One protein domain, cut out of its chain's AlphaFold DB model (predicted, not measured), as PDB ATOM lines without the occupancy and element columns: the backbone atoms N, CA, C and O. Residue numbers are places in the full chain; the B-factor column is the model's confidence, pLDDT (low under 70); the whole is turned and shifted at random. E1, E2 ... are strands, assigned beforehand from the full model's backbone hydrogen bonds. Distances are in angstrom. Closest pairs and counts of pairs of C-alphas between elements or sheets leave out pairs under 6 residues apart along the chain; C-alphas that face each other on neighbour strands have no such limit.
ATOM      1  N   ALA A 126     211.076 138.891 179.899       62.75
ATOM      2  CA  ALA A 126     211.116 137.902 178.817       62.75
ATOM      3  C   ALA A 126     209.744 137.268 178.495       62.75
ATOM      4  O   ALA A 126     209.539 136.770 177.393       62.75
ATOM      5  N   ASP A 127     208.805 137.285 179.443       65.31
ATOM      6  CA  ASP A 127     207.463 136.702 179.308       65.31
ATOM      7  C   ASP A 127     206.358 137.772 179.167       65.31
ATOM      8  O   ASP A 127     205.214 137.463 178.823       65.31
ATOM      9  N   THR A 128     206.676 139.042 179.432       62.34
ATOM     10  CA  THR A 128     205.844 140.210 179.122       62.34
ATOM     11  C   THR A 128     206.166 140.678 177.717       62.34
ATOM     12  O   THR A 128     207.274 141.178 177.591       62.34
ATOM     13  N   ILE A 129     205.263 140.499 176.722       58.25
ATOM     14  CA  ILE A 129     205.417 140.907 175.295       58.25
ATOM     15  C   ILE A 129     206.866 141.330 175.024       58.25
ATOM     16  O   ILE A 129     207.205 142.502 175.121       58.25
ATOM     17  N   LEU A 130     207.704 140.289 174.950       55.53
ATOM     18  CA  LEU A 130     209.164 140.270 175.054       55.53
ATOM     19  C   LEU A 130     209.819 141.659 175.122       55.53
ATOM     20  O   LEU A 130     210.009 142.304 174.094       55.53
ATOM     21  N   HIS A 131     210.222 142.073 176.324       43.28
ATOM     22  CA  HIS A 131     210.960 143.317 176.581       43.28
ATOM     23  C   HIS A 131     212.146 143.541 175.620       43.28
ATOM     24  O   HIS A 131     212.447 144.689 175.301       43.28
ATOM     25  N   ASP A 132     212.737 142.450 175.114       45.97
ATOM     26  CA  ASP A 132     213.834 142.429 174.141       45.97
ATOM     27  C   ASP A 132     213.516 141.567 172.898       45.97
ATOM     28  O   ASP A 132     214.413 140.953 172.323       45.97
ATOM     29  N   SER A 133     212.248 141.456 172.470       54.28
ATOM     30  CA  SER A 133     212.007 140.892 171.131       54.28
ATOM     31  C   SER A 133     212.285 141.914 170.053       54.28
ATOM     32  O   SER A 133     211.911 143.078 170.161       54.28
ATOM     33  N   GLU A 134     212.788 141.420 168.932       61.69
ATOM     34  CA  GLU A 134     212.840 142.149 167.664       61.69
ATOM     35  C   GLU A 134     211.444 142.498 167.114       61.69
ATOM     36  O   GLU A 134     211.335 143.152 166.090       61.69
ATOM     37  N   THR A 135     210.356 142.052 167.757       73.62
ATOM     38  CA  THR A 135     208.983 142.179 167.240       73.62
ATOM     39  C   THR A 135     208.107 143.126 168.058       73.62
ATOM     40  O   THR A 135     207.197 143.747 167.517       73.62
ATOM     41  N   PHE A 136     208.355 143.264 169.358       79.62
ATOM     42  CA  PHE A 136     207.688 144.236 170.212       79.62
ATOM     43  C   PHE A 136     208.687 144.889 171.154       79.62
ATOM     44  O   PHE A 136     209.412 144.201 171.865       79.62
ATOM     45  N   ARG A 137     208.678 146.221 171.192       79.25
ATOM     46  CA  ARG A 137     209.558 147.020 172.047       79.25
ATOM     47  C   ARG A 137     208.736 147.739 173.106       79.25
ATOM     48  O   ARG A 137     207.747 148.393 172.779       79.25
ATOM     49  N   LEU A 138     209.144 147.641 174.371       80.00
ATOM     50  CA  LEU A 138     208.556 148.430 175.456       80.00
ATOM     51  C   LEU A 138     208.884 149.915 175.237       80.00
ATOM     52  O   LEU A 138     210.055 150.269 175.127       80.00
ATOM     53  N   VAL A 139     207.860 150.768 175.197       79.12
ATOM     54  CA  VAL A 139     208.022 152.224 175.011       79.12
ATOM     55  C   VAL A 139     207.552 153.038 176.211       79.12
ATOM     56  O   VAL A 139     208.031 154.145 176.414       79.12
ATOM     57  N   ALA A 140     206.634 152.504 177.023       80.75
ATOM     58  CA  ALA A 140     206.195 153.164 178.250       80.75
ATOM     59  C   ALA A 140     205.563 152.181 179.244       80.75
ATOM     60  O   ALA A 140     205.040 151.131 178.867       80.75
ATOM     61  N   ARG A 141     205.515 152.560 180.523       83.62
ATOM     62  CA  ARG A 141     204.778 151.857 181.594       83.62
ATOM     63  C   ARG A 141     203.455 152.548 181.950       83.62
ATOM     64  O   ARG A 141     203.103 152.694 183.120       83.62
ATOM     65  N   ARG A 142     202.723 153.038 180.944       83.69
ATOM     66  CA  ARG A 142     201.471 153.805 181.111       83.69
ATOM     67  C   ARG A 142     200.497 153.483 179.985       83.69
ATOM     68  O   ARG A 142     200.930 153.423 178.843       83.69
ATOM     69  N   CYS A 143     199.203 153.365 180.279       77.38
ATOM     70  CA  CYS A 143     198.151 153.173 179.271       77.38
ATOM     71  C   CYS A 143     197.200 154.374 179.212       77.38
ATOM     72  O   CYS A 143     196.933 155.005 180.239       77.38
ATOM     73  N   HIS A 144     196.607 154.609 178.040       69.75
ATOM     74  CA  HIS A 144     195.381 155.401 177.921       69.75
ATOM     75  C   HIS A 144     194.173 154.581 178.405       69.75
ATOM     76  O   HIS A 144     194.167 153.353 178.312       69.75
ATOM     77  N   ARG A 145     193.172 155.253 178.990       58.66
ATOM     78  CA  ARG A 145     192.001 154.611 179.625       58.66
ATOM     79  C   ARG A 145     190.824 154.366 178.675       58.66
ATOM     80  O   ARG A 145     189.795 153.871 179.128       58.66
ATOM     81  N   ASP A 146     190.962 154.713 177.402       59.50
ATOM     82  CA  ASP A 146     189.862 154.626 176.449       59.50
ATOM     83  C   ASP A 146     189.506 153.171 176.113       59.50
ATOM     84  O   ASP A 146     190.285 152.237 176.325       59.50
ATOM     85  N   SER A 147     188.295 152.968 175.594       67.19
ATOM     86  CA  SER A 147     187.789 151.674 175.132       67.19
ATOM     87  C   SER A 147     188.534 151.220 173.870       67.19
ATOM     88  O   SER A 147     188.054 151.385 172.749       67.19
ATOM     89  N   LEU A 148     189.735 150.681 174.063       81.44
ATOM     90  CA  LEU A 148     190.589 150.152 173.004       81.44
ATOM     91  C   LEU A 148     190.120 148.762 172.556       81.44
ATOM     92  O   LEU A 148     189.681 147.945 173.369       81.44
ATOM     93  N   ARG A 149     190.272 148.460 171.262       85.00
ATOM     94  CA  ARG A 149     189.997 147.118 170.728       85.00
ATOM     95  C   ARG A 149     191.002 146.102 171.264       85.00
ATOM     96  O   ARG A 149     192.178 146.417 171.437       85.00
ATOM     97  N   VAL A 150     190.561 144.862 171.459       88.12
ATOM     98  CA  VAL A 150     191.458 143.734 171.743       88.12
ATOM     99  C   VAL A 150     192.101 143.290 170.428       88.12
ATOM    100  O   VAL A 150     191.392 142.902 169.504       88.12
ATOM    101  N   ALA A 151     193.429 143.361 170.333       86.69
ATOM    102  CA  ALA A 151     194.173 142.898 169.161       86.69
ATOM    103  C   ALA A 151     194.345 141.377 169.166       86.69
ATOM    104  O   ALA A 151     194.082 140.720 168.165       86.69
ATOM    105  N   PHE A 152     194.781 140.815 170.293       86.75
ATOM    106  CA  PHE A 152     194.948 139.374 170.464       86.75
ATOM    107  C   PHE A 152     194.942 139.000 171.945       86.75
ATOM    108  O   PHE A 152     194.994 139.865 172.826       86.75
ATOM    109  N   ARG A 153     194.876 137.690 172.217       85.75
ATOM    110  CA  ARG A 153     194.942 137.165 173.579       85.75
ATOM    111  C   ARG A 153     196.321 136.601 173.912       85.75
ATOM    112  O   ARG A 153     196.775 135.671 173.253       85.75
ATOM    113  N   HIS A 154     196.972 137.139 174.942       80.38
ATOM    114  CA  HIS A 154     198.240 136.627 175.464       80.38
ATOM    115  C   HIS A 154     197.987 135.593 176.575       80.38
ATOM    116  O   HIS A 154     197.179 135.871 177.464       80.38
ATOM    117  N   PRO A 155     198.703 134.450 176.619       74.56
ATOM    118  CA  PRO A 155     198.483 133.411 177.632       74.56
ATOM    119  C   PRO A 155     198.599 133.894 179.085       74.56
ATOM    120  O   PRO A 155     198.003 133.306 179.979       74.56
ATOM    121  N   ILE A 156     199.373 134.959 179.315       71.94
ATOM    122  CA  ILE A 156     199.646 135.494 180.655       71.94
ATOM    123  C   ILE A 156     198.794 136.727 180.986       71.94
ATOM    124  O   ILE A 156     198.307 136.842 182.106       71.94
ATOM    125  N   PHE A 157     198.595 137.646 180.037       71.00
ATOM    126  CA  PHE A 157     197.916 138.930 180.304       71.00
ATOM    127  C   PHE A 157     196.469 138.963 179.837       71.00
ATOM    128  O   PHE A 157     195.778 139.954 180.049       71.00
ATOM    129  N   GLN A 158     196.017 137.881 179.204       76.69
ATOM    130  CA  GLN A 158     194.715 137.774 178.572       76.69
ATOM    131  C   GLN A 158     194.570 138.789 177.446       76.69
ATOM    132  O   GLN A 158     194.928 138.457 176.331       76.69
ATOM    133  N   GLU A 159     194.101 140.008 177.686       86.69
ATOM    134  CA  GLU A 159     193.790 140.958 176.616       86.69
ATOM    135  C   GLU A 159     194.950 141.907 176.321       86.69
ATOM    136  O   GLU A 159     195.337 142.723 177.159       86.69
ATOM    137  N   VAL A 160     195.463 141.837 175.091       87.75
ATOM    138  CA  VAL A 160     196.354 142.860 174.539       87.75
ATOM    139  C   VAL A 160     195.504 143.817 173.722       87.75
ATOM    140  O   VAL A 160     194.883 143.418 172.734       87.75
ATOM    141  N   ARG A 161     195.440 145.075 174.156       89.12
ATOM    142  CA  ARG A 161     194.624 146.115 173.518       89.12
ATOM    143  C   ARG A 161     195.457 146.927 172.541       89.12
ATOM    144  O   ARG A 161     196.675 146.957 172.652       89.12
ATOM    145  N   PHE A 162     194.809 147.573 171.584       87.19
ATOM    146  CA  PHE A 162     195.485 148.252 170.485       87.19
ATOM    147  C   PHE A 162     194.701 149.479 170.040       87.19
ATOM    148  O   PHE A 162     193.507 149.381 169.765       87.19
ATOM    149  N   ASP A 163     195.371 150.623 169.939       85.75
ATOM    150  CA  ASP A 163     194.770 151.893 169.506       85.75
ATOM    151  C   ASP A 163     194.914 152.159 167.998       85.75
ATOM    152  O   ASP A 163     194.367 153.125 167.481       85.75
ATOM    153  N   GLY A 164     195.608 151.275 167.272       81.56
ATOM    154  CA  GLY A 164     195.985 151.494 165.874       81.56
ATOM    155  C   GLY A 164     197.469 151.810 165.682       81.56
ATOM    156  O   GLY A 164     197.945 151.728 164.556       81.56
ATOM    157  N   GLN A 165     198.222 152.064 166.750       81.44
ATOM    158  CA  GLN A 165     199.659 152.323 166.713       81.44
ATOM    159  C   GLN A 165     200.427 151.520 167.775       81.44
ATOM    160  O   GLN A 165     201.398 150.831 167.448       81.44
ATOM    161  N   LEU A 166     199.972 151.565 169.024       87.19
ATOM    162  CA  LEU A 166     200.606 150.979 170.195       87.19
ATOM    163  C   LEU A 166     199.739 149.891 170.829       87.19
ATOM    164  O   LEU A 166     198.509 149.912 170.788       87.19
ATOM    165  N   PHE A 167     200.417 148.927 171.435       87.50
ATOM    166  CA  PHE A 167     199.832 147.774 172.097       87.50
ATOM    167  C   PHE A 167     199.910 147.948 173.603       87.50
ATOM    168  O   PHE A 167     200.953 148.291 174.149       87.50
ATOM    169  N   TYR A 168     198.811 147.659 174.279       88.31
ATOM    170  CA  TYR A 168     198.630 147.937 175.690       88.31
ATOM    171  C   TYR A 168     198.306 146.658 176.436       88.31
ATOM    172  O   TYR A 168     197.406 145.902 176.060       88.31
ATOM    173  N   VAL A 169     199.011 146.453 177.537       86.44
ATOM    174  CA  VAL A 169     198.848 145.294 178.403       86.44
ATOM    175  C   VAL A 169     198.634 145.763 179.828       86.44
ATOM    176  O   VAL A 169     199.387 146.590 180.339       86.44
ATOM    177  N   THR A 170     197.633 145.198 180.495       85.06
ATOM    178  CA  THR A 170     197.444 145.377 181.938       85.06
ATOM    179  C   THR A 170     197.957 144.135 182.656       85.06
ATOM    180  O   THR A 170     197.497 143.024 182.399       85.06
ATOM    181  N   ARG A 171     198.931 144.317 183.548       84.06
ATOM    182  CA  ARG A 171     199.443 143.258 184.420       84.06
ATOM    183  C   ARG A 171     198.462 142.996 185.574       84.06
ATOM    184  O   ARG A 171     197.629 143.852 185.873       84.06
ATOM    185  N   PRO A 172     198.567 141.850 186.269       83.00
ATOM    186  CA  PRO A 172     197.640 141.503 187.352       83.00
ATOM    187  C   PRO A 172     197.599 142.490 188.531       83.00
ATOM    188  O   PRO A 172     196.616 142.531 189.261       83.00
ATOM    189  N   ASP A 173     198.644 143.300 188.721       84.62
ATOM    190  CA  ASP A 173     198.683 144.367 189.730       84.62
ATOM    191  C   ASP A 173     198.032 145.683 189.269       84.62
ATOM    192  O   ASP A 173     198.113 146.691 189.969       84.62
ATOM    193  N   GLY A 174     197.410 145.697 188.088       83.31
ATOM    194  CA  GLY A 174     196.817 146.884 187.473       83.31
ATOM    195  C   GLY A 174     197.835 147.811 186.806       83.31
ATOM    196  O   GLY A 174     197.437 148.737 186.096       83.31
ATOM    197  N   SER A 175     199.138 147.562 186.978       84.31
ATOM    198  CA  SER A 175     200.157 148.300 186.241       84.31
ATOM    199  C   SER A 175     200.079 147.973 184.753       84.31
ATOM    200  O   SER A 175     199.579 146.930 184.328       84.31
ATOM    201  N   CYS A 176     200.550 148.906 183.948       84.38
ATOM    202  CA  CYS A 176     200.270 148.944 182.530       84.38
ATOM    203  C   CYS A 176     201.575 149.030 181.747       84.38
ATOM    204  O   CYS A 176     202.487 149.738 182.158       84.38
ATOM    205  N   LEU A 177     201.660 148.300 180.641       84.88
ATOM    206  CA  LEU A 177     202.810 148.289 179.747       84.88
ATOM    207  C   LEU A 177     202.346 148.626 178.335       84.88
ATOM    208  O   LEU A 177     201.342 148.082 177.867       84.88
ATOM    209  N   THR A 178     203.100 149.496 177.678       85.94
ATOM    210  CA  THR A 178     202.843 149.955 176.316       85.94
ATOM    211  C   THR A 178     203.999 149.560 175.432       85.94
ATOM    212  O   THR A 178     205.159 149.869 175.714       85.94
ATOM    213  N   PHE A 179     203.659 148.879 174.350       83.88
ATOM    214  CA  PHE A 179     204.586 148.321 173.395       83.88
ATOM    215  C   PHE A 179     204.321 148.903 172.019       83.88
ATOM    216  O   PHE A 179     203.178 149.097 171.609       83.88
ATOM    217  N   GLU A 180     205.382 149.123 171.268       84.12
ATOM    218  CA  GLU A 180     205.284 149.252 169.824       84.12
ATOM    219  C   GLU A 180     205.549 147.895 169.177       84.12
ATOM    220  O   GLU A 180     206.313 147.087 169.704       84.12
ATOM    221  N   TYR A 181     204.938 147.659 168.024       84.75
ATOM    222  CA  TYR A 181     205.332 146.560 167.152       84.75
ATOM    223  C   TYR A 181     206.472 147.018 166.243       84.75
ATOM    224  O   TYR A 181     206.395 148.099 165.653       84.75
ATOM    225  N   VAL A 182     207.489 146.178 166.130       82.44
ATOM    226  CA  VAL A 182     208.671 146.352 165.292       82.44
ATOM    227  C   VAL A 182     208.564 145.334 164.146       82.44
ATOM    228  O   VAL A 182     208.310 144.156 164.417       82.44
TER     229      VAL A 182
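What this domain is: This is residues 126 to 182 of the 497 residues of an uncharacterized protein of Gemmatimonadetes bacterium (UniProt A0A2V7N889). One strongly twisted antiparallel sheet of five strands makes the body; the chain crosses from edge strand E1 to the far edge, E2, then folds back strand by strand. The 57 printed residues hold no named helix and strands E1 to E5 in chain order, sheet order E1 E5 E4 E3 E2. It is all strand, with 27 residues in named elements, under half; compact, radius of gyration of the C-alphas 10.2 A, spans 28 by 24 by 19 A.

Where its parts are: E1 is residues 136 to 140, from C-alpha 136 at (207.688, 144.236, 170.212). E2 is 149 to 154, 14.2 A; E3 158 to 162; E4 166 to 170; E5 176 to 181, 16.4 A, ending at (205.332, 146.560, 167.152).

How they stand to each other: E1 pairs with E5, N 137 to O 180 2.9 A. E2 to E5 form a meander, each strand the antiparallel neighbour of the one before, in three hairpins: N 151 to O 160 2.8 A, N 168 to O 161 2.8 A, N 177 to O 169 2.9 A. E1 and E2 are apart.

The domain as a whole: The C-alphas of Glu 134 and Ser 147, the two farthest apart, are 27.8 A apart. The printed part has no cut and no long link between strands. Residues 126 to 134 and 144 to 147 have pLDDT under 70.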